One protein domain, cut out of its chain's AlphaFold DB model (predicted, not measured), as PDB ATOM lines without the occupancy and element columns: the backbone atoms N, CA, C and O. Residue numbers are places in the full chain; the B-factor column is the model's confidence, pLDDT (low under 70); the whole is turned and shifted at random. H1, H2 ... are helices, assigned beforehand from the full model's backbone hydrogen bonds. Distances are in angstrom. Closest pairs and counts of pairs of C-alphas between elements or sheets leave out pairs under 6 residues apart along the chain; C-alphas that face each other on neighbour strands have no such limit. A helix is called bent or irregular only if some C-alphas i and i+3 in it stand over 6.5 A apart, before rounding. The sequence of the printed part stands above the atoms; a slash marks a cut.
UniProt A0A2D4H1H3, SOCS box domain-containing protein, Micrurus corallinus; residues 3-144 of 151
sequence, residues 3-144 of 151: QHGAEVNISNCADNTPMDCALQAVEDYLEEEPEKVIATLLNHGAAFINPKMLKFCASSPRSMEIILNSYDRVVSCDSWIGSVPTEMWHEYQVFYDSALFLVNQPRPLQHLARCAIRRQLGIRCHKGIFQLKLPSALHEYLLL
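What this domain is: This is residues 3 to 144 of the 151 residues of the protein "SOCS box domain-containing protein" of Micrurus corallinus (UniProt A0A2D4H1H3). Short helices are gathered round a core of two, H3 and H5, which lie side by side. H1 packs on H3, H4 packs on H1, and H6 packs on H4; toward one end of the long axis are H7 and H8, and toward the other the bent helix H9 and H10. Residues 3 to 17 run along the outside with no named element. The printed part has 142 residues, with ten named helices, H1 to H10 in order, and no named strand: all helix. It is compact, with a radius of gyration of the C-alphas of 15.2 A and spans of 44 by 39 by 26 A.

How they stand to each other: After residues 3 to 17 comes H1, residues 18 to 24. H1 touches H3, residues 34 to 43, at a shallow tilt of 29 degrees, opposite ways; their closest C-alphas, of Ala 22 and Ile 38, are 6.6 A apart. H2, residues 27 to 32, is irregular, with C-alphas 28 and 31 8.6 A apart. H1 also touches H4, residues 51 to 57, at a steep tilt of 64 degrees, closest at the C-alphas of Gln 24 and Phe 56, 5.8 A. H3 touches H5, residues 61 to 70, at a shallow tilt of 10 degrees, the same way, closest at the C-alphas of Glu 35 and Ser 63, 4.2 A. H6, residues 78 to 81, touches H4, closest at the C-alphas of Lys 55 and Trp 80, 4.1 A. H7, residues 86 to 91, is close to but not clearly touching H8, residues 93 to 101, with the closest C-alphas, of Trp 89 and Tyr 96, 6.8 A apart. H9, residues 109 to 131, was assigned as one helix by its hydrogen bonds but is bent: C-alphas 120 and 123 are 9.1 A apart. Its arms H9a, residues 109 to 120, and H9b, residues 123 to 131, stand at a steep tilt of 63 degrees; H9b is itself irregular, with C-alphas 123 and 126 7.6 A apart. H9b touches H3 only at their ends, closest at the C-alphas of Asn 43 and His 126, 4.9 A. H9b and H10, residues 136 to 142, form a helical hairpin at 16 degrees and only just touch, with 3 pairs of C-alphas within 8 A, the closest those of Ile 129 and His 139, 6.1 A. Every O i to N i+4 pair is within hydrogen-bond range in H1, H3, H5, H7, H8, H9a and H10; H6 is too short for one, and the counts are 0 of 2 in H2, 0 of 3 in H4 and 2 of 5 in H9b, where O i to N i+3 pairs within range number 1, 3 and 3.

Where its parts are: H1 begins at C-alpha 18, (123.087, 65.631, 133.080), and H10 ends at C-alpha 142, (102.564, 71.608, 131.850). H3 and H5 are each 14.3 A long, H8 11.9 A, H9a 16.3 A and H9b 14.0 A.

The domain as a whole: The C-alphas farthest apart, of Thr 86 and Lys 133, are 44.3 A apart. The printed part has no cut and no long link. Mean pLDDT of the printed part is 93.2; residues 77 to 78 are under 70.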
ATOM      1  N   GLN A   3     114.455  61.255 141.967       87.94
ATOM      2  CA  GLN A   3     113.418  61.074 142.997       87.94
ATOM      3  C   GLN A   3     113.972  60.917 144.424       87.94
ATOM      4  O   GLN A   3     113.233  61.111 145.386       87.94
ATOM      5  N   HIS A   4     115.256  60.572 144.547       89.50
ATOM      6  CA  HIS A   4     115.960  60.335 145.806       89.50
ATOM      7  C   HIS A   4     116.919  61.490 146.155       89.50
ATOM      8  O   HIS A   4     117.810  61.312 146.975       89.50
ATOM      9  N   GLY A   5     116.750  62.667 145.535       86.75
ATOM     10  CA  GLY A   5     117.489  63.883 145.892       86.75
ATOM     11  C   GLY A   5     118.767  64.144 145.096       86.75
ATOM     12  O   GLY A   5     119.513  65.043 145.463       86.75
ATOM     13  N   ALA A   6     119.027  63.401 144.014       92.25
ATOM     14  CA  ALA A   6     120.154  63.721 143.137       92.25
ATOM     15  C   ALA A   6     119.994  65.115 142.504       92.25
ATOM     16  O   ALA A   6     118.915  65.458 142.013       92.25
ATOM     17  N   GLU A   7     121.076  65.892 142.491       92.81
ATOM     18  CA  GLU A   7     121.102  67.231 141.905       92.81
ATOM     19  C   GLU A   7     121.060  67.165 140.373       92.81
ATOM     20  O   GLU A   7     121.912  66.554 139.736       92.81
ATOM     21  N   VAL A   8     120.060  67.808 139.766       95.44
ATOM     22  CA  VAL A   8     119.823  67.742 138.310       95.44
ATOM     23  C   VAL A   8     120.809  68.582 137.484       95.44
ATOM     24  O   VAL A   8     120.947  68.351 136.289       95.44
ATOM     25  N   ASN A   9     121.488  69.547 138.117       95.75
ATOM     26  CA  ASN A   9     122.359  70.530 137.460       95.75
ATOM     27  C   ASN A   9     123.832  70.414 137.884       95.75
ATOM     28  O   ASN A   9     124.607  71.325 137.609       95.75
ATOM     29  N   ILE A  10     124.220  69.336 138.573       95.50
ATOM     30  CA  ILE A  10     125.619  69.128 138.965       95.50
ATOM     31  C   ILE A  10     126.453  68.721 137.750       95.50
ATOM     32  O   ILE A  10     126.110  67.765 137.057       95.50
ATOM     33  N   SER A  11     127.538  69.441 137.479       95.38
ATOM     34  CA  SER A  11     128.429  69.110 136.367       95.38
ATOM     35  C   SER A  11     129.402  67.985 136.726       95.38
ATOM     36  O   SER A  11     129.815  67.834 137.877       95.38
ATOM     37  N   ASN A  12     129.783  67.195 135.723       93.88
ATOM     38  CA  ASN A  12     130.880  66.235 135.828       93.88
ATOM     39  C   ASN A  12     132.255  66.926 135.683       93.88
ATOM     40  O   ASN A  12     132.341  68.141 135.525       93.88
ATOM     41  N   CYS A  13     133.345  66.152 135.694       94.25
ATOM     42  CA  CYS A  13     134.713  66.683 135.565       94.25
ATOM     43  C   CYS A  13     135.024  67.347 134.208       94.25
ATOM     44  O   CYS A  13     136.090  67.933 134.059       94.25
ATOM     45  N   ALA A  14     134.136  67.216 133.222       93.88
ATOM     46  CA  ALA A  14     134.219  67.860 131.914       93.88
ATOM     47  C   ALA A  14     133.210  69.018 131.786       93.88
ATOM     48  O   ALA A  14     132.827  69.375 130.675       93.88
ATOM     49  N   ASP A  15     132.735  69.549 132.917       93.12
ATOM     50  CA  ASP A  15     131.775  70.652 133.028       93.12
ATOM     51  C   ASP A  15     130.394  70.394 132.395       93.12
ATOM     52  O   ASP A  15     129.579  71.310 132.288       93.12
ATOM     53  N   ASN A  16     130.070  69.143 132.049       94.12
ATOM     54  CA  ASN A  16     128.771  68.778 131.484       94.12
ATOM     55  C   ASN A  16     127.765  68.444 132.586       94.12
ATOM     56  O   ASN A  16     128.027  67.586 133.435       94.12
ATOM     57  N   THR A  17     126.590  69.067 132.537       96.19
ATOM     58  CA  THR A  17     125.436  68.683 133.360       96.19
ATOM     59  C   THR A  17     124.780  67.402 132.820       96.19
ATOM     60  O   THR A  17     124.999  67.033 131.662       96.19
ATOM     61  N   PRO A  18     123.899  66.733 133.591       96.94
ATOM     62  CA  PRO A  18     123.087  65.631 133.080       96.94
ATOM     63  C   PRO A  18     122.298  65.984 131.814       96.94
ATOM     64  O   PRO A  18     122.118  65.124 130.957       96.94
ATOM     65  N   MET A  19     121.843  67.238 131.681       96.94
ATOM     66  CA  MET A  19     121.183  67.713 130.465       96.94
ATOM     67  C   MET A  19     122.156  67.754 129.289       96.94
ATOM     68  O   MET A  19     121.827  67.235 128.230       96.94
ATOM     69  N   ASP A  20     123.364  68.291 129.465       95.94
ATOM     70  CA  ASP A  20     124.358  68.352 128.385       95.94
ATOM     71  C   ASP A  20     124.746  66.956 127.892       95.94
ATOM     72  O   ASP A  20     124.807  66.727 126.683       95.94
ATOM     73  N   CYS A  21     124.937  66.009 128.815       95.81
ATOM     74  CA  CYS A  21     125.193  64.611 128.478       95.81
ATOM     75  C   CYS A  21     124.013  63.976 127.733       95.81
ATOM     76  O   CYS A  21     124.224  63.305 126.727       95.81
ATOM     77  N   ALA A  22     122.778  64.204 128.197       96.75
ATOM     78  CA  ALA A  22     121.587  63.672 127.539       96.75
ATOM     79  C   ALA A  22     121.449  64.203 126.108       96.75
ATOM     80  O   ALA A  22     121.140  63.425 125.215       96.75
ATOM     81  N   LEU A  23     121.717  65.494 125.881       95.88
ATOM     82  CA  LEU A  23     121.679  66.096 124.548       95.88
ATOM     83  C   LEU A  23     122.740  65.508 123.625       95.88
ATOM     84  O   LEU A  23     122.409  65.131 122.510       95.88
ATOM     85  N   GLN A  24     123.990  65.413 124.084       95.56
ATOM     86  CA  GLN A  24     125.100  64.880 123.283       95.56
ATOM     87  C   GLN A  24     124.873  63.429 122.848       95.56
ATOM     88  O   GLN A  24     125.371  63.037 121.803       95.56
ATOM     89  N   ALA A  25     124.102  62.666 123.624       96.25
ATOM     90  CA  ALA A  25     123.786  61.273 123.348       96.25
ATOM     91  C   ALA A  25     122.530  61.076 122.471       96.25
ATOM     92  O   ALA A  25     122.230  59.952 122.101       96.25
ATOM     93  N   VAL A  26     121.760  62.120 122.134       96.56
ATOM     94  CA  VAL A  26     120.455  61.946 121.452       96.56
ATOM     95  C   VAL A  26     120.563  61.150 120.150       96.56
ATOM     96  O   VAL A  26     119.721  60.292 119.906       96.56
ATOM     97  N   GLU A  27     121.568  61.435 119.322       93.88
ATOM     98  CA  GLU A  27     121.748  60.782 118.019       93.88
ATOM     99  C   GLU A  27     122.117  59.297 118.148       93.88
ATOM    100  O   GLU A  27     121.655  58.482 117.354       93.88
ATOM    101  N   ASP A  28     122.871  58.936 119.189       95.81
ATOM    102  CA  ASP A  28     123.297  57.556 119.444       95.81
ATOM    103  C   ASP A  28     122.178  56.681 120.035       95.81
ATOM    104  O   ASP A  28     122.285  55.457 120.016       95.81
ATOM    105  N   TYR A  29     121.120  57.299 120.575       95.56
ATOM    106  CA  TYR A  29     120.067  56.626 121.342       95.56
ATOM    107  C   TYR A  29     118.655  56.977 120.852       95.56
ATOM    108  O   TYR A  29     117.736  57.151 121.654       95.56
ATOM    109  N   LEU A  30     118.464  57.154 119.541       93.62
ATOM    110  CA  LEU A  30     117.165  57.539 118.969       93.62
ATOM    111  C   LEU A  30     116.058  56.504 119.236       93.62
ATOM    112  O   LEU A  30     114.892  56.884 119.370       93.62
ATOM    113  N   GLU A  31     116.406  55.218 119.326       94.62
ATOM    114  CA  GLU A  31     115.455  54.119 119.541       94.62
ATOM    115  C   GLU A  31     115.013  54.001 121.012       94.62
ATOM    116  O   GLU A  31     113.934  53.485 121.308       94.62
ATOM    117  N   GLU A  32     115.798  54.545 121.944       96.44
ATOM    118  CA  GLU A  32     115.605  54.484 123.396       96.44
ATOM    119  C   GLU A  32     114.775  55.652 123.955       96.44
ATOM    120  O   GLU A  32     114.700  55.848 125.172       96.44
ATOM    121  N   GLU A  33     114.118  56.414 123.079       95.50
ATOM    122  CA  GLU A  33     113.235  57.532 123.431       95.50
ATOM    123  C   GLU A  33     113.937  58.591 124.313       95.50
ATOM    124  O   GLU A  33     113.508  58.875 125.446       95.50
ATOM    125  N   PRO A  34     115.022  59.212 123.811       96.69
ATOM    126  CA  PRO A  34     115.882  60.104 124.589       96.69
ATOM    127  C   PRO A  34     115.125  61.347 125.076       96.69
ATOM    128  O   PRO A  34     115.438  61.924 126.126       96.69
ATOM    129  N   GLU A  35     114.042  61.720 124.396       97.06
ATOM    130  CA  GLU A  35     113.164  62.803 124.807       97.06
ATOM    131  C   GLU A  35     112.520  62.551 126.181       97.06
ATOM    132  O   GLU A  35     112.264  63.502 126.918       97.06
ATOM    133  N   LYS A  36     112.309  61.290 126.588       96.81
ATOM    134  CA  LYS A  36     111.779  60.965 127.923       96.81
ATOM    135  C   LYS A  36     112.778  61.315 129.019       96.81
ATOM    136  O   LYS A  36     112.379  61.822 130.075       96.81
ATOM    137  N   VAL A  37     114.069  61.088 128.775       97.06
ATOM    138  CA  VAL A  37     115.150  61.476 129.693       97.06
ATOM    139  C   VAL A  37     115.215  62.997 129.789       97.06
ATOM    140  O   VAL A  37     115.172  63.545 130.892       97.06
ATOM    141  N   ILE A  38     115.200  63.688 128.647       97.25
ATOM    142  CA  ILE A  38     115.205  65.156 128.574       97.25
ATOM    143  C   ILE A  38     113.994  65.749 129.309       97.25
ATOM    144  O   ILE A  38     114.148  66.631 130.157       97.25
ATOM    145  N   ALA A  39     112.786  65.235 129.062       96.81
ATOM    146  CA  ALA A  39     111.567  65.664 129.747       96.81
ATOM    147  C   ALA A  39     111.661  65.456 131.259       96.81
ATOM    148  O   ALA A  39     111.276  66.328 132.041       96.81
ATOM    149  N   THR A  40     112.201  64.311 131.681       96.69
ATOM    150  CA  THR A  40     112.401  63.989 133.094       96.69
ATOM    151  C   THR A  40     113.348  64.986 133.752       96.69
ATOM    152  O   THR A  40     113.013  65.514 134.814       96.69
ATOM    153  N   LEU A  41     114.478  65.299 133.119       97.56
ATOM    154  CA  LEU A  41     115.431  66.299 133.603       97.56
ATOM    155  C   LEU A  41     114.777  67.686 133.705       97.56
ATOM    156  O   LEU A  41     114.823  68.316 134.763       97.56
ATOM    157  N   LEU A  42     114.067  68.131 132.665       96.62
ATOM    158  CA  LEU A  42     113.342  69.409 132.672       96.62
ATOM    159  C   LEU A  42     112.265  69.463 133.764       96.62
ATOM    160  O   LEU A  42     112.079  70.495 134.406       96.62
ATOM    161  N   ASN A  43     111.555  68.362 134.015       96.12
ATOM    162  CA  ASN A  43     110.558  68.259 135.087       96.12
ATOM    163  C   ASN A  43     111.182  68.245 136.493       96.12
ATOM    164  O   ASN A  43     110.491  68.532 137.473       96.12
ATOM    165  N   HIS A  44     112.476  67.963 136.609       96.44
ATOM    166  CA  HIS A  44     113.234  68.106 137.853       96.44
ATOM    167  C   HIS A  44     114.015  69.424 137.927       96.44
ATOM    168  O   HIS A  44     114.766  69.620 138.876       96.44
ATOM    169  N   GLY A  45     113.789  70.357 136.995       94.69
ATOM    170  CA  GLY A  45     114.370  71.699 137.030       94.69
ATOM    171  C   GLY A  45     115.767  71.791 136.426       94.69
ATOM    172  O   GLY A  45     116.566  72.609 136.889       94.69
ATOM    173  N   ALA A  46     116.067  70.963 135.420       96.19
ATOM    174  CA  ALA A  46     117.268  71.137 134.616       96.19
ATOM    175  C   ALA A  46     117.376  72.578 134.094       96.19
ATOM    176  O   ALA A  46     116.374  73.193 133.709       96.19
ATOM    177  N   ALA A  47     118.592  73.113 134.130       91.31
ATOM    178  CA  ALA A  47     118.898  74.465 133.709       91.31
ATOM    179  C   ALA A  47     118.679  74.651 132.202       91.31
ATOM    180  O   ALA A  47     118.562  73.698 131.427       91.31
ATOM    181  N   PHE A  48     118.623  75.918 131.797       85.75
ATOM    182  CA  PHE A  48     118.554  76.272 130.390       85.75
ATOM    183  C   PHE A  48     119.813  75.811 129.657       85.75
ATOM    184  O   PHE A  48     120.930  75.994 130.135       85.75
ATOM    185  N   ILE A  49     119.608  75.253 128.471       88.19
ATOM    186  CA  ILE A  49     120.671  74.765 127.604       88.19
ATOM    187  C   ILE A  49     121.173  75.919 126.747       88.19
ATOM    188  O   ILE A  49     120.423  76.833 126.390       88.19
ATOM    189  N   ASN A  50     122.441  75.860 126.358       86.25
ATOM    190  CA  ASN A  50     122.947  76.750 125.325       86.25
ATOM    191  C   ASN A  50     122.219  76.438 123.998       86.25
ATOM    192  O   ASN A  50     122.237  75.277 123.588       86.25
ATOM    193  N   PRO A  51     121.625  77.419 123.286       85.62
ATOM    194  CA  PRO A  51     120.932  77.170 122.017       85.62
ATOM    195  C   PRO A  51     121.766  76.409 120.979       85.62
ATOM    196  O   PRO A  51     121.215  75.636 120.202       85.62
ATOM    197  N   LYS A  52     123.101  76.542 121.018       87.31
ATOM    198  CA  LYS A  52     124.023  75.787 120.152       87.31
ATOM    199  C   LYS A  52     123.946  74.268 120.343       87.31
ATOM    200  O   LYS A  52     124.368  73.531 119.458       87.31
ATOM    201  N   MET A  53     123.430  73.801 121.479       90.81
ATOM    202  CA  MET A  53     123.239  72.382 121.786       90.81
ATOM    203  C   MET A  53     122.045  71.775 121.043       90.81
ATOM    204  O   MET A  53     121.976  70.556 120.925       90.81
ATOM    205  N   LEU A  54     121.137  72.590 120.484       90.56
ATOM    206  CA  LEU A  54     119.993  72.095 119.703       90.56
ATOM    207  C   LEU A  54     120.417  71.261 118.490       90.56
ATOM    208  O   LEU A  54     119.651  70.413 118.049       90.56
ATOM    209  N   LYS A  55     121.642  71.462 117.985       92.38
ATOM    210  CA  LYS A  55     122.204  70.665 116.888       92.38
ATOM    211  C   LYS A  55     122.223  69.163 117.188       92.38
ATOM    212  O   LYS A  55     122.014  68.375 116.282       92.38
ATOM    213  N   PHE A  56     122.403  68.769 118.452       93.88
ATOM    214  CA  PHE A  56     122.409  67.356 118.838       93.88
ATOM    215  C   PHE A  56     121.012  66.725 118.790       93.88
ATOM    216  O   PHE A  56     120.872  65.511 118.756       93.88
ATOM    217  N   CYS A  57     119.960  67.543 118.756       93.75
ATOM    218  CA  CYS A  57     118.583  67.082 118.610       93.75
ATOM    219  C   CYS A  57     118.069  67.198 117.171       93.75
ATOM    220  O   CYS A  57     116.886  66.956 116.945       93.75
ATOM    221  N   ALA A  58     118.918  67.568 116.209       92.00
ATOM    222  CA  ALA A  58     118.505  67.811 114.829       92.00
ATOM    223  C   ALA A  58     117.951  66.556 114.131       92.00
ATOM    224  O   ALA A  58     117.121  66.679 113.241       92.00
ATOM    225  N   SER A  59     118.348  65.362 114.576       93.50
ATOM    226  CA  SER A  59     117.804  64.078 114.106       93.50
ATOM    227  C   SER A  59     116.683  63.530 115.005       93.50
ATOM    228  O   SER A  59     116.194  62.429 114.785       93.50
ATOM    229  N   SER A  60     116.245  64.279 116.027       96.12
ATOM    230  CA  SER A  60     115.190  63.868 116.964       96.12
ATOM    231  C   SER A  60     114.154  64.986 117.162       96.12
ATOM    232  O   SER A  60     114.207  65.726 118.154       96.12
ATOM    233  N   PRO A  61     113.152  65.090 116.261       95.69
ATOM    234  CA  PRO A  61     112.049  66.047 116.375       95.69
ATOM    235  C   PRO A  61     111.365  66.016 117.744       95.69
ATOM    236  O   PRO A  61     111.031  67.058 118.298       95.69
ATOM    237  N   ARG A  62     111.205  64.822 118.330       97.06
ATOM    238  CA  ARG A  62     110.588  64.640 119.652       97.06
ATOM    239  C   ARG A  62     111.427  65.285 120.759       97.06
ATOM    240  O   ARG A  62     110.897  66.057 121.557       97.06
ATOM    241  N   SER A  63     112.737  65.034 120.789       96.69
ATOM    242  CA  SER A  63     113.644  65.663 121.761       96.69
ATOM    243  C   SER A  63     113.656  67.178 121.600       96.69
ATOM    244  O   SER A  63     113.515  67.924 122.572       96.69
ATOM    245  N   MET A  64     113.742  67.636 120.352       94.69
ATOM    246  CA  MET A  64     113.753  69.051 120.017       94.69
ATOM    247  C   MET A  64     112.437  69.743 120.400       94.69
ATOM    248  O   MET A  64     112.465  70.845 120.951       94.69
ATOM    249  N   GLU A  65     111.291  69.090 120.198       96.44
ATOM    250  CA  GLU A  65     109.982  69.591 120.615       96.44
ATOM    251  C   GLU A  65     109.937  69.828 122.125       96.44
ATOM    252  O   GLU A  65     109.523  70.904 122.559       96.44
ATOM    253  N   ILE A  66     110.376  68.857 122.931       96.38
ATOM    254  CA  ILE A  66     110.370  68.959 124.397       96.38
ATOM    255  C   ILE A  66     111.249  70.114 124.864       96.38
ATOM    256  O   ILE A  66     110.814  70.919 125.698       96.38
ATOM    257  N   ILE A  67     112.452  70.228 124.299       94.81
ATOM    258  CA  ILE A  67     113.377  71.316 124.606       94.81
ATOM    259  C   ILE A  67     112.710  72.640 124.266       94.81
ATOM    260  O   ILE A  67     112.487  73.431 125.175       94.81
ATOM    261  N   LEU A  68     112.316  72.868 123.012       94.12
ATOM    262  CA  LEU A  68     111.745  74.144 122.569       94.12
ATOM    263  C   LEU A  68     110.452  74.503 123.306       94.12
ATOM    264  O   LEU A  68     110.194  75.675 123.572       94.12
ATOM    265  N   ASN A  69     109.662  73.509 123.710       95.06
ATOM    266  CA  ASN A  69     108.463  73.714 124.513       95.06
ATOM    267  C   ASN A  69     108.742  74.124 125.970       95.06
ATOM    268  O   ASN A  69     107.826  74.590 126.652       95.06
ATOM    269  N   SER A  70     109.976  73.984 126.453       92.56
ATOM    270  CA  SER A  70     110.384  74.450 127.781       92.56
ATOM    271  C   SER A  70     110.819  75.925 127.817       92.56
ATOM    272  O   SER A  70     110.830  76.520 128.897       92.56
ATOM    273  N   TYR A  71     111.086  76.545 126.659       90.31
ATOM    274  CA  TYR A  71     111.494  77.952 126.533       90.31
ATOM    275  C   TYR A  71     110.321  78.841 126.151       90.31
ATOM    276  O   TYR A  71     109.469  78.457 125.359       90.31
ATOM    277  N   ASP A  72     110.296  80.067 126.668       90.81
ATOM    278  CA  ASP A  72     109.291  81.071 126.302       90.81
ATOM    279  C   ASP A  72     109.481  81.616 124.876       90.81
ATOM    280  O   ASP A  72     108.538  82.164 124.303       90.81
ATOM    281  N   ARG A  73     110.674  81.443 124.292       87.69
ATOM    282  CA  ARG A  73     111.029  81.873 122.935       87.69
ATOM    283  C   ARG A  73     111.910  80.844 122.238       87.69
ATOM    284  O   ARG A  73     112.788  80.248 122.859       87.69
ATOM    285  N   VAL A  74     111.720  80.704 120.928       85.00
ATOM    286  CA  VAL A  74     112.663  79.999 120.054       85.00
ATOM    287  C   VAL A  74     113.681  81.026 119.574       85.00
ATOM    288  O   VAL A  74     113.352  81.931 118.803       85.00
ATOM    289  N   VAL A  75     114.904  80.935 120.091       73.94
ATOM    290  CA  VAL A  75     115.993  81.827 119.683       73.94
ATOM    291  C   VAL A  75     116.492  81.391 118.312       73.94
ATOM    292  O   VAL A  75     116.686  80.198 118.075       73.94
ATOM    293  N   SER A  76     116.708  82.359 117.420       70.69
ATOM    294  CA  SER A  76     117.390  82.107 116.152       70.69
ATOM    295  C   SER A  76     118.765  81.512 116.434       70.69
ATOM    296  O   SER A  76     119.607  82.128 117.089       70.69
ATOM    297  N   CYS A  77     118.960  80.274 115.997       66.69
ATOM    298  CA  CYS A  77     120.245  79.618 116.079       66.69
ATOM    299  C   CYS A  77     120.442  78.802 114.811       66.69
ATOM    300  O   CYS A  77     119.789  77.778 114.620       66.69
ATOM    301  N   ASP A  78     121.373  79.248 113.973       66.31
ATOM    302  CA  ASP A  78     121.730  78.565 112.726       66.31
ATOM    303  C   ASP A  78     122.325  77.169 112.975       66.31
ATOM    304  O   ASP A  78     122.473  76.376 112.049       66.31
ATOM    305  N   SER A  79     122.655  76.844 114.234       75.31
ATOM    306  CA  SER A  79     123.351  75.611 114.584       75.31
ATOM    307  C   SER A  79     122.548  74.349 114.309       75.31
ATOM    308  O   SER A  79     123.167  73.319 114.104       75.31
ATOM    309  N   TRP A  80     121.214  74.387 114.387       86.12
ATOM    310  CA  TRP A  80     120.413  73.172 114.228       86.12
ATOM    311  C   TRP A  80     119.892  72.999 112.805       86.12
ATOM    312  O   TRP A  80     119.871  71.872 112.336       86.12
ATOM    313  N   ILE A  81     119.537  74.082 112.099       87.50
ATOM    314  CA  ILE A  81     118.940  74.011 110.752       87.50
ATOM    315  C   ILE A  81     119.883  73.282 109.789       87.50
ATOM    316  O   ILE A  81     119.472  72.347 109.115       87.50
ATOM    317  N   GLY A  82     121.165  73.662 109.778       86.75
ATOM    318  CA  GLY A  82     122.180  73.002 108.951       86.75
ATOM    319  C   GLY A  82     122.589  71.605 109.432       86.75
ATOM    320  O   GLY A  82     123.364  70.943 108.752       86.75
ATOM    321  N   SER A  83     122.108  71.166 110.598       91.06
ATOM    322  CA  SER A  83     122.374  69.835 111.152       91.06
ATOM    323  C   SER A  83     121.219  68.858 110.944       91.06
ATOM    324  O   SER A  83     121.392  67.686 111.254       91.06
ATOM    325  N   VAL A  84     120.059  69.301 110.442       92.25
ATOM    326  CA  VAL A  84     118.931  68.401 110.158       92.25
ATOM    327  C   VAL A  84     119.213  67.642 108.857       92.25
ATOM    328  O   VAL A  84     119.376  68.286 107.817       92.25
ATOM    329  N   PRO A  85     119.240  66.296 108.866       92.50
ATOM    330  CA  PRO A  85     119.335  65.514 107.640       92.50
ATOM    331  C   PRO A  85     118.142  65.772 106.715       92.50
ATOM    332  O   PRO A  85     117.007  65.943 107.169       92.50
ATOM    333  N   THR A  86     118.375  65.753 105.406       92.31
ATOM    334  CA  THR A  86     117.337  66.012 104.396       92.31
ATOM    335  C   THR A  86     116.160  65.044 104.534       92.31
ATOM    336  O   THR A  86     115.004  65.433 104.385       92.31
ATOM    337  N   GLU A  87     116.435  63.783 104.847       93.62
ATOM    338  CA  GLU A  87     115.445  62.723 105.042       93.62
ATOM    339  C   GLU A  87     114.537  63.048 106.233       93.62
ATOM    340  O   GLU A  87     113.313  63.024 106.108       93.62
ATOM    341  N   MET A  88     115.143  63.466 107.350       93.25
ATOM    342  CA  MET A  88     114.416  63.886 108.548       93.25
ATOM    343  C   MET A  88     113.551  65.112 108.274       93.25
ATOM    344  O   MET A  88     112.414  65.171 108.740       93.25
ATOM    345  N   TRP A  89     114.063  66.082 107.508       92.81
ATOM    346  CA  TRP A  89     113.293  67.268 107.144       92.81
ATOM    347  C   TRP A  89     112.021  66.904 106.378       92.81
ATOM    348  O   TRP A  89     110.953  67.424 106.688       92.81
ATOM    349  N   HIS A  90     112.117  65.994 105.406       93.94
ATOM    350  CA  HIS A  90     110.958  65.548 104.631       93.94
ATOM    351  C   HIS A  90     109.949  64.776 105.486       93.94
ATOM    352  O   HIS A  90     108.750  65.024 105.382       93.94
ATOM    353  N   GLU A  91     110.416  63.866 106.341       96.19
ATOM    354  CA  GLU A  91     109.536  63.048 107.182       96.19
ATOM    355  C   GLU A  91     108.793  63.889 108.234       96.19
ATOM    356  O   GLU A  91     107.598  63.698 108.458       96.19
ATOM    357  N   TYR A  92     109.470  64.874 108.832       96.12
ATOM    358  CA  TYR A  92     108.938  65.699 109.923       96.12
ATOM    359  C   TYR A  92     108.765  67.167 109.530       96.12
ATOM    360  O   TYR A  92     108.907  68.066 110.363       96.12
ATOM    361  N   GLN A  93     108.414  67.420 108.269       95.00
ATOM    362  CA  GLN A  93     108.325  68.768 107.711       95.00
ATOM    363  C   GLN A  93     107.453  69.702 108.564       95.00
ATOM    364  O   GLN A  93     107.862  70.813 108.889       95.00
ATOM    365  N   VAL A  94     106.281  69.230 109.002       96.50
ATOM    366  CA  VAL A  94     105.348  70.017 109.831       96.50
ATOM    367  C   VAL A  94     106.010  70.512 111.120       96.50
ATOM    368  O   VAL A  94     105.790  71.651 111.537       96.50
ATOM    369  N   PHE A  95     106.838  69.676 111.748       96.38
ATOM    370  CA  PHE A  95     107.557  70.052 112.957       96.38
ATOM    371  C   PHE A  95     108.594  71.136 112.655       96.38
ATOM    372  O   PHE A  95     108.550  72.203 113.276       96.38
ATOM    373  N   TYR A  96     109.490  70.894 111.695       94.50
ATOM    374  CA  TYR A  96     110.578  71.820 111.383       94.50
ATOM    375  C   TYR A  96     110.074  73.162 110.860       94.50
ATOM    376  O   TYR A  96     110.548  74.201 111.321       94.50
ATOM    377  N   ASP A  97     109.048  73.160 110.009       94.00
ATOM    378  CA  ASP A  97     108.404  74.379 109.519       94.00
ATOM    379  C   ASP A  97     107.784  75.170 110.681       94.00
ATOM    380  O   ASP A  97     107.954  76.388 110.766       94.00
ATOM    381  N   SER A  98     107.127  74.498 111.637       94.94
ATOM    382  CA  SER A  98     106.584  75.167 112.828       94.94
ATOM    383  C   SER A  98     107.678  75.741 113.736       94.94
ATOM    384  O   SER A  98     107.520  76.830 114.289       94.94
ATOM    385  N   ALA A  99     108.808  75.041 113.879       93.06
ATOM    386  CA  ALA A  99     109.938  75.511 114.669       93.06
ATOM    387  C   ALA A  99     110.612  76.719 114.022       93.06
ATOM    388  O   ALA A  99     110.894  77.693 114.721       93.06
ATOM    389  N   LEU A 100     110.797  76.685 112.701       91.94
ATOM    390  CA  LEU A 100     111.348  77.788 111.925       91.94
ATOM    391  C   LEU A 100     110.425  79.007 111.960       91.94
ATOM    392  O   LEU A 100     110.888  80.119 112.205       91.94
ATOM    393  N   PHE A 101     109.117  78.801 111.789       91.69
ATOM    394  CA  PHE A 101     108.128  79.873 111.854       91.69
ATOM    395  C   PHE A 101     108.166  80.608 113.196       91.69
ATOM    396  O   PHE A 101     108.017  81.824 113.231       91.69
ATOM    397  N   LEU A 102     108.392  79.892 114.300       92.50
ATOM    398  CA  LEU A 102     108.413  80.484 115.637       92.50
ATOM    399  C   LEU A 102     109.727  81.177 116.005       92.50
ATOM    400  O   LEU A 102     109.797  81.809 117.066       92.50
ATOM    401  N   VAL A 103     110.758  81.093 115.162       89.69
ATOM    402  CA  VAL A 103     112.012  81.813 115.384       89.69
ATOM    403  C   VAL A 103     111.724  83.311 115.464       89.69
ATOM    404  O   VAL A 103     111.184  83.914 114.537       89.69
ATOM    405  N   ASN A 104     112.096  83.920 116.593       83.56
ATOM    406  CA  ASN A 104     111.860  85.336 116.895       83.56
ATOM    407  C   ASN A 104     110.377  85.775 116.897       83.56
ATOM    408  O   ASN A 104     110.107  86.974 116.950       83.56
ATOM    409  N   GLN A 105     109.422  84.840 116.896       89.50
ATOM    410  CA  GLN A 105     107.995  85.149 117.017       89.50
ATOM    411  C   GLN A 105     107.513  85.043 118.471       89.50
ATOM    412  O   GLN A 105     108.047  84.253 119.260       89.50
ATOM    413  N   PRO A 106     106.484  85.817 118.859       88.69
ATOM    414  CA  PRO A 106     105.849  85.648 120.157       88.69
ATOM    415  C   PRO A 106     105.103  84.311 120.224       88.69
ATOM    416  O   PRO A 106     104.355  83.950 119.317       88.69
ATOM    417  N   ARG A 107     105.261  83.594 121.339       94.44
ATOM    418  CA  ARG A 107     104.472  82.392 121.634       94.44
ATOM    419  C   ARG A 107     103.103  82.779 122.224       94.44
ATOM    420  O   ARG A 107     102.994  83.825 122.869       94.44
ATOM    421  N   PRO A 108     102.063  81.939 122.071       95.12
ATOM    422  CA  PRO A 108     100.750  82.170 122.658       95.12
ATOM    423  C   PRO A 108     100.811  82.375 124.172       95.12
ATOM    424  O   PRO A 108     101.634  81.770 124.861       95.12
ATOM    425  N   LEU A 109      99.864  83.144 124.720       97.00
ATOM    426  CA  LEU A 109      99.790  83.406 126.163       97.00
ATOM    427  C   LEU A 109      99.767  82.114 126.996       97.00
ATOM    428  O   LEU A 109     100.409  82.048 128.039       97.00
ATOM    429  N   GLN A 110      99.079  81.071 126.521       96.75
ATOM    430  CA  GLN A 110      99.045  79.771 127.196       96.75
ATOM    431  C   GLN A 110     100.448  79.152 127.339       96.75
ATOM    432  O   GLN A 110     100.778  78.598 128.388       96.75
ATOM    433  N   HIS A 111     101.290  79.289 126.313       97.25
ATOM    434  CA  HIS A 111     102.670  78.807 126.326       97.25
ATOM    435  C   HIS A 111     103.544  79.617 127.275       97.25
ATOM    436  O   HIS A 111     104.256  79.046 128.101       97.25
ATOM    437  N   LEU A 112     103.425  80.943 127.226       96.75
ATOM    438  CA  LEU A 112     104.127  81.831 128.153       96.75
ATOM    439  C   LEU A 112     103.736  81.538 129.609       96.75
ATOM    440  O   LEU A 112     104.603  81.470 130.481       96.75
ATOM    441  N   ALA A 113     102.451  81.276 129.867       97.31
ATOM    442  CA  ALA A 113     101.958  80.864 131.176       97.31
ATOM    443  C   ALA A 113     102.546  79.513 131.615       97.31
ATOM    444  O   ALA A 113     102.974  79.386 132.761       97.31
ATOM    445  N   ARG A 114     102.650  78.523 130.714       97.06
ATOM    446  CA  ARG A 114     103.342  77.254 131.004       97.06
ATOM    447  C   ARG A 114     104.785  77.487 131.433       97.06
ATOM    448  O   ARG A 114     105.195  76.954 132.462       97.06
ATOM    449  N   CYS A 115     105.543  78.285 130.684       96.00
ATOM    450  CA  CYS A 115     106.932  78.593 131.019       96.00
ATOM    451  C   CYS A 115     107.043  79.315 132.370       96.00
ATOM    452  O   CYS A 115     107.887  78.946 133.186       96.00
ATOM    453  N   ALA A 116     106.166  80.284 132.645       96.88
ATOM    454  CA  ALA A 116     106.138  81.006 133.916       96.88
ATOM    455  C   ALA A 116     105.836  80.082 135.109       96.88
ATOM    456  O   ALA A 116     106.566  80.104 136.100       96.88
ATOM    457  N   ILE A 117     104.818  79.220 134.995       97.19
ATOM    458  CA  ILE A 117     104.455  78.246 136.037       97.19
ATOM    459  C   ILE A 117     105.614  77.282 136.295       97.19
ATOM    460  O   ILE A 117     106.014  77.085 137.442       97.19
ATOM    461  N   ARG A 118     106.195  76.705 135.236       97.00
ATOM    462  CA  ARG A 118     107.335  75.786 135.363       97.00
ATOM    463  C   ARG A 118     108.535  76.465 136.022       97.00
ATOM    464  O   ARG A 118     109.137  75.897 136.927       97.00
ATOM    465  N   ARG A 119     108.839  77.711 135.646       95.38
ATOM    466  CA  ARG A 119     109.913  78.507 136.263       95.38
ATOM    467  C   ARG A 119     109.667  78.741 137.755       95.38
ATOM    468  O   ARG A 119     110.596  78.613 138.543       95.38
ATOM    469  N   GLN A 120     108.427  79.027 138.151       96.19
ATOM    470  CA  GLN A 120     108.061  79.228 139.556       96.19
ATOM    471  C   GLN A 120     108.133  77.934 140.383       96.19
ATOM    472  O   GLN A 120     108.526  77.957 141.551       96.19
ATOM    473  N   LEU A 121     107.760  76.795 139.796       95.50
ATOM    474  CA  LEU A 121     107.874  75.491 140.450       95.50
ATOM    475  C   LEU A 121     109.334  75.015 140.541       95.50
ATOM    476  O   LEU A 121     109.696  74.349 141.518       95.50
ATOM    477  N   GLY A 122     110.164  75.366 139.555       93.44
ATOM    478  CA  GLY A 122     111.584  75.031 139.494       93.44
ATOM    479  C   GLY A 122     111.808  73.522 139.572       93.44
ATOM    480  O   GLY A 122     111.134  72.744 138.891       93.44
ATOM    481  N   ILE A 123     112.690  73.094 140.481       92.81
ATOM    482  CA  ILE A 123     113.018  71.674 140.702       92.81
ATOM    483  C   ILE A 123     111.816  70.808 141.102       92.81
ATOM    484  O   ILE A 123     111.846  69.580 141.018       92.81
ATOM    485  N   ARG A 124     110.725  71.443 141.541       92.50
ATOM    486  CA  ARG A 124     109.521  70.760 142.003       92.50
ATOM    487  C   ARG A 124     108.516  70.508 140.888       92.50
ATOM    488  O   ARG A 124     107.482  69.950 141.217       92.50
ATOM    489  N   CYS A 125     108.761  70.863 139.621       94.56
ATOM    490  CA  CYS A 125     107.770  70.687 138.542       94.56
ATOM    491  C   CYS A 125     107.126  69.287 138.544       94.56
ATOM    492  O   CYS A 125     105.903  69.184 138.558       94.56
ATOM    493  N   HIS A 126     107.933  68.229 138.652       93.06
ATOM    494  CA  HIS A 126     107.494  66.828 138.666       93.06
ATOM    495  C   HIS A 126     106.422  66.486 139.724       93.06
ATOM    496  O   HIS A 126     105.607  65.600 139.492       93.06
ATOM    497  N   LYS A 127     106.394  67.176 140.875       93.81
ATOM    498  CA  LYS A 127     105.392  66.981 141.949       93.81
ATOM    499  C   LYS A 127     104.425  68.156 142.072       93.81
ATOM    500  O   LYS A 127     103.237  67.970 142.300       93.81
ATOM    501  N   GLY A 128     104.942  69.369 141.931       95.19
ATOM    502  CA  GLY A 128     104.234  70.621 142.142       95.19
ATOM    503  C   GLY A 128     103.159  70.892 141.099       95.19
ATOM    504  O   GLY A 128     102.143  71.478 141.453       95.19
ATOM    505  N   ILE A 129     103.318  70.417 139.854       96.38
ATOM    506  CA  ILE A 129     102.286  70.564 138.813       96.38
ATOM    507  C   ILE A 129     100.965  69.937 139.278       96.38
ATOM    508  O   ILE A 129      99.927  70.591 139.225       96.38
ATOM    509  N   PHE A 130     101.012  68.715 139.812       94.94
ATOM    510  CA  PHE A 130      99.826  67.981 140.264       94.94
ATOM    511  C   PHE A 130      99.200  68.536 141.553       94.94
ATOM    512  O   PHE A 130      98.084  68.166 141.902       94.94
ATOM    513  N   GLN A 131      99.892  69.432 142.261       96.19
ATOM    514  CA  GLN A 131      99.358  70.114 143.447       96.19
ATOM    515  C   GLN A 131      98.574  71.383 143.087       96.19
ATOM    516  O   GLN A 131      97.860  71.934 143.927       96.19
ATOM    517  N   LEU A 132      98.692  71.864 141.845       96.12
ATOM    518  CA  LEU A 132      97.917  73.001 141.364       96.12
ATOM    519  C   LEU A 132      96.454  72.589 141.181       96.12
ATOM    520  O   LEU A 132      96.166  71.542 140.601       96.12
ATOM    521  N   LYS A 133      95.526  73.451 141.608       96.94
ATOM    522  CA  LYS A 133      94.075  73.278 141.412       96.94
ATOM    523  C   LYS A 133      93.682  73.580 139.960       96.94
ATOM    524  O   LYS A 133      93.005  74.568 139.687       96.94
ATOM    525  N   LEU A 134      94.167  72.762 139.032       96.38
ATOM    526  CA  LEU A 134      93.933  72.873 137.595       96.38
ATOM    527  C   LEU A 134      93.249  71.599 137.068       96.38
ATOM    528  O   LEU A 134      93.429  70.531 137.652       96.38
ATOM    529  N   PRO A 135      92.492  71.685 135.962       97.25
ATOM    530  CA  PRO A 135      92.011  70.507 135.241       97.25
ATOM    531  C   PRO A 135      93.162  69.634 134.715       97.25
ATOM    532  O   PRO A 135      94.209  70.163 134.332       97.25
ATOM    533  N   SER A 136      92.934  68.322 134.588       95.31
ATOM    534  CA  SER A 136      93.950  67.339 134.167       95.31
ATOM    535  C   SER A 136      94.627  67.687 132.838       95.31
ATOM    536  O   SER A 136      95.844  67.588 132.720       95.31
ATOM    537  N   ALA A 137      93.869  68.209 131.868       95.69
ATOM    538  CA  ALA A 137      94.415  68.636 130.578       95.69
ATOM    539  C   ALA A 137      95.486  69.740 130.710       95.69
ATOM    540  O   ALA A 137      96.419  69.812 129.908       95.69
ATOM    541  N   LEU A 138      95.383  70.606 131.726       96.44
ATOM    542  CA  LEU A 138      96.407  71.614 132.000       96.44
ATOM    543  C   LEU A 138      97.605  71.022 132.744       96.44
ATOM    544  O   LEU A 138      98.726  71.454 132.485       96.44
ATOM    545  N   HIS A 139      97.408  70.028 133.617       96.44
ATOM    546  CA  HIS A 139      98.535  69.293 134.204       96.44
ATOM    547  C   HIS A 139      99.359  68.608 133.117       96.44
ATOM    548  O   HIS A 139     100.572  68.800 133.069       96.44
ATOM    549  N   GLU A 140      98.703  67.898 132.201       95.25
ATOM    550  CA  GLU A 140      99.351  67.259 131.054       95.25
ATOM    551  C   GLU A 140     100.094  68.280 130.201       95.25
ATOM    552  O   GLU A 140     101.270  68.091 129.914       95.25
ATOM    553  N   TYR A 141      99.467  69.412 129.872       96.50
ATOM    554  CA  TYR A 141     100.113  70.473 129.100       96.50
ATOM    555  C   TYR A 141     101.398  71.013 129.755       96.50
ATOM    556  O   TYR A 141     102.392  71.280 129.064       96.50
ATOM    557  N   LEU A 142     101.401  71.157 131.084       96.94
ATOM    558  CA  LEU A 142     102.564  71.608 131.850       96.94
ATOM    559  C   LEU A 142     103.714  70.587 131.850       96.94
ATOM    560  O   LEU A 142     104.854  70.994 132.067       96.94
ATOM    561  N   LEU A 143     103.452  69.305 131.571       95.62
ATOM    562  CA  LEU A 143     104.443  68.218 131.532       95.62
ATOM    563  C   LEU A 143     105.154  68.054 130.179       95.62
ATOM    564  O   LEU A 143     105.930  67.117 130.026       95.62
ATOM    565  N   LEU A 144     104.955  68.995 129.248       95.56
ATOM    566  CA  LEU A 144     105.592  69.027 127.920       95.56
ATOM    567  C   LEU A 144     105.206  67.827 127.024       95.56
ATOM    568  O   LEU A 144     106.088  67.127 126.534       95.56
TER     569      LEU A 144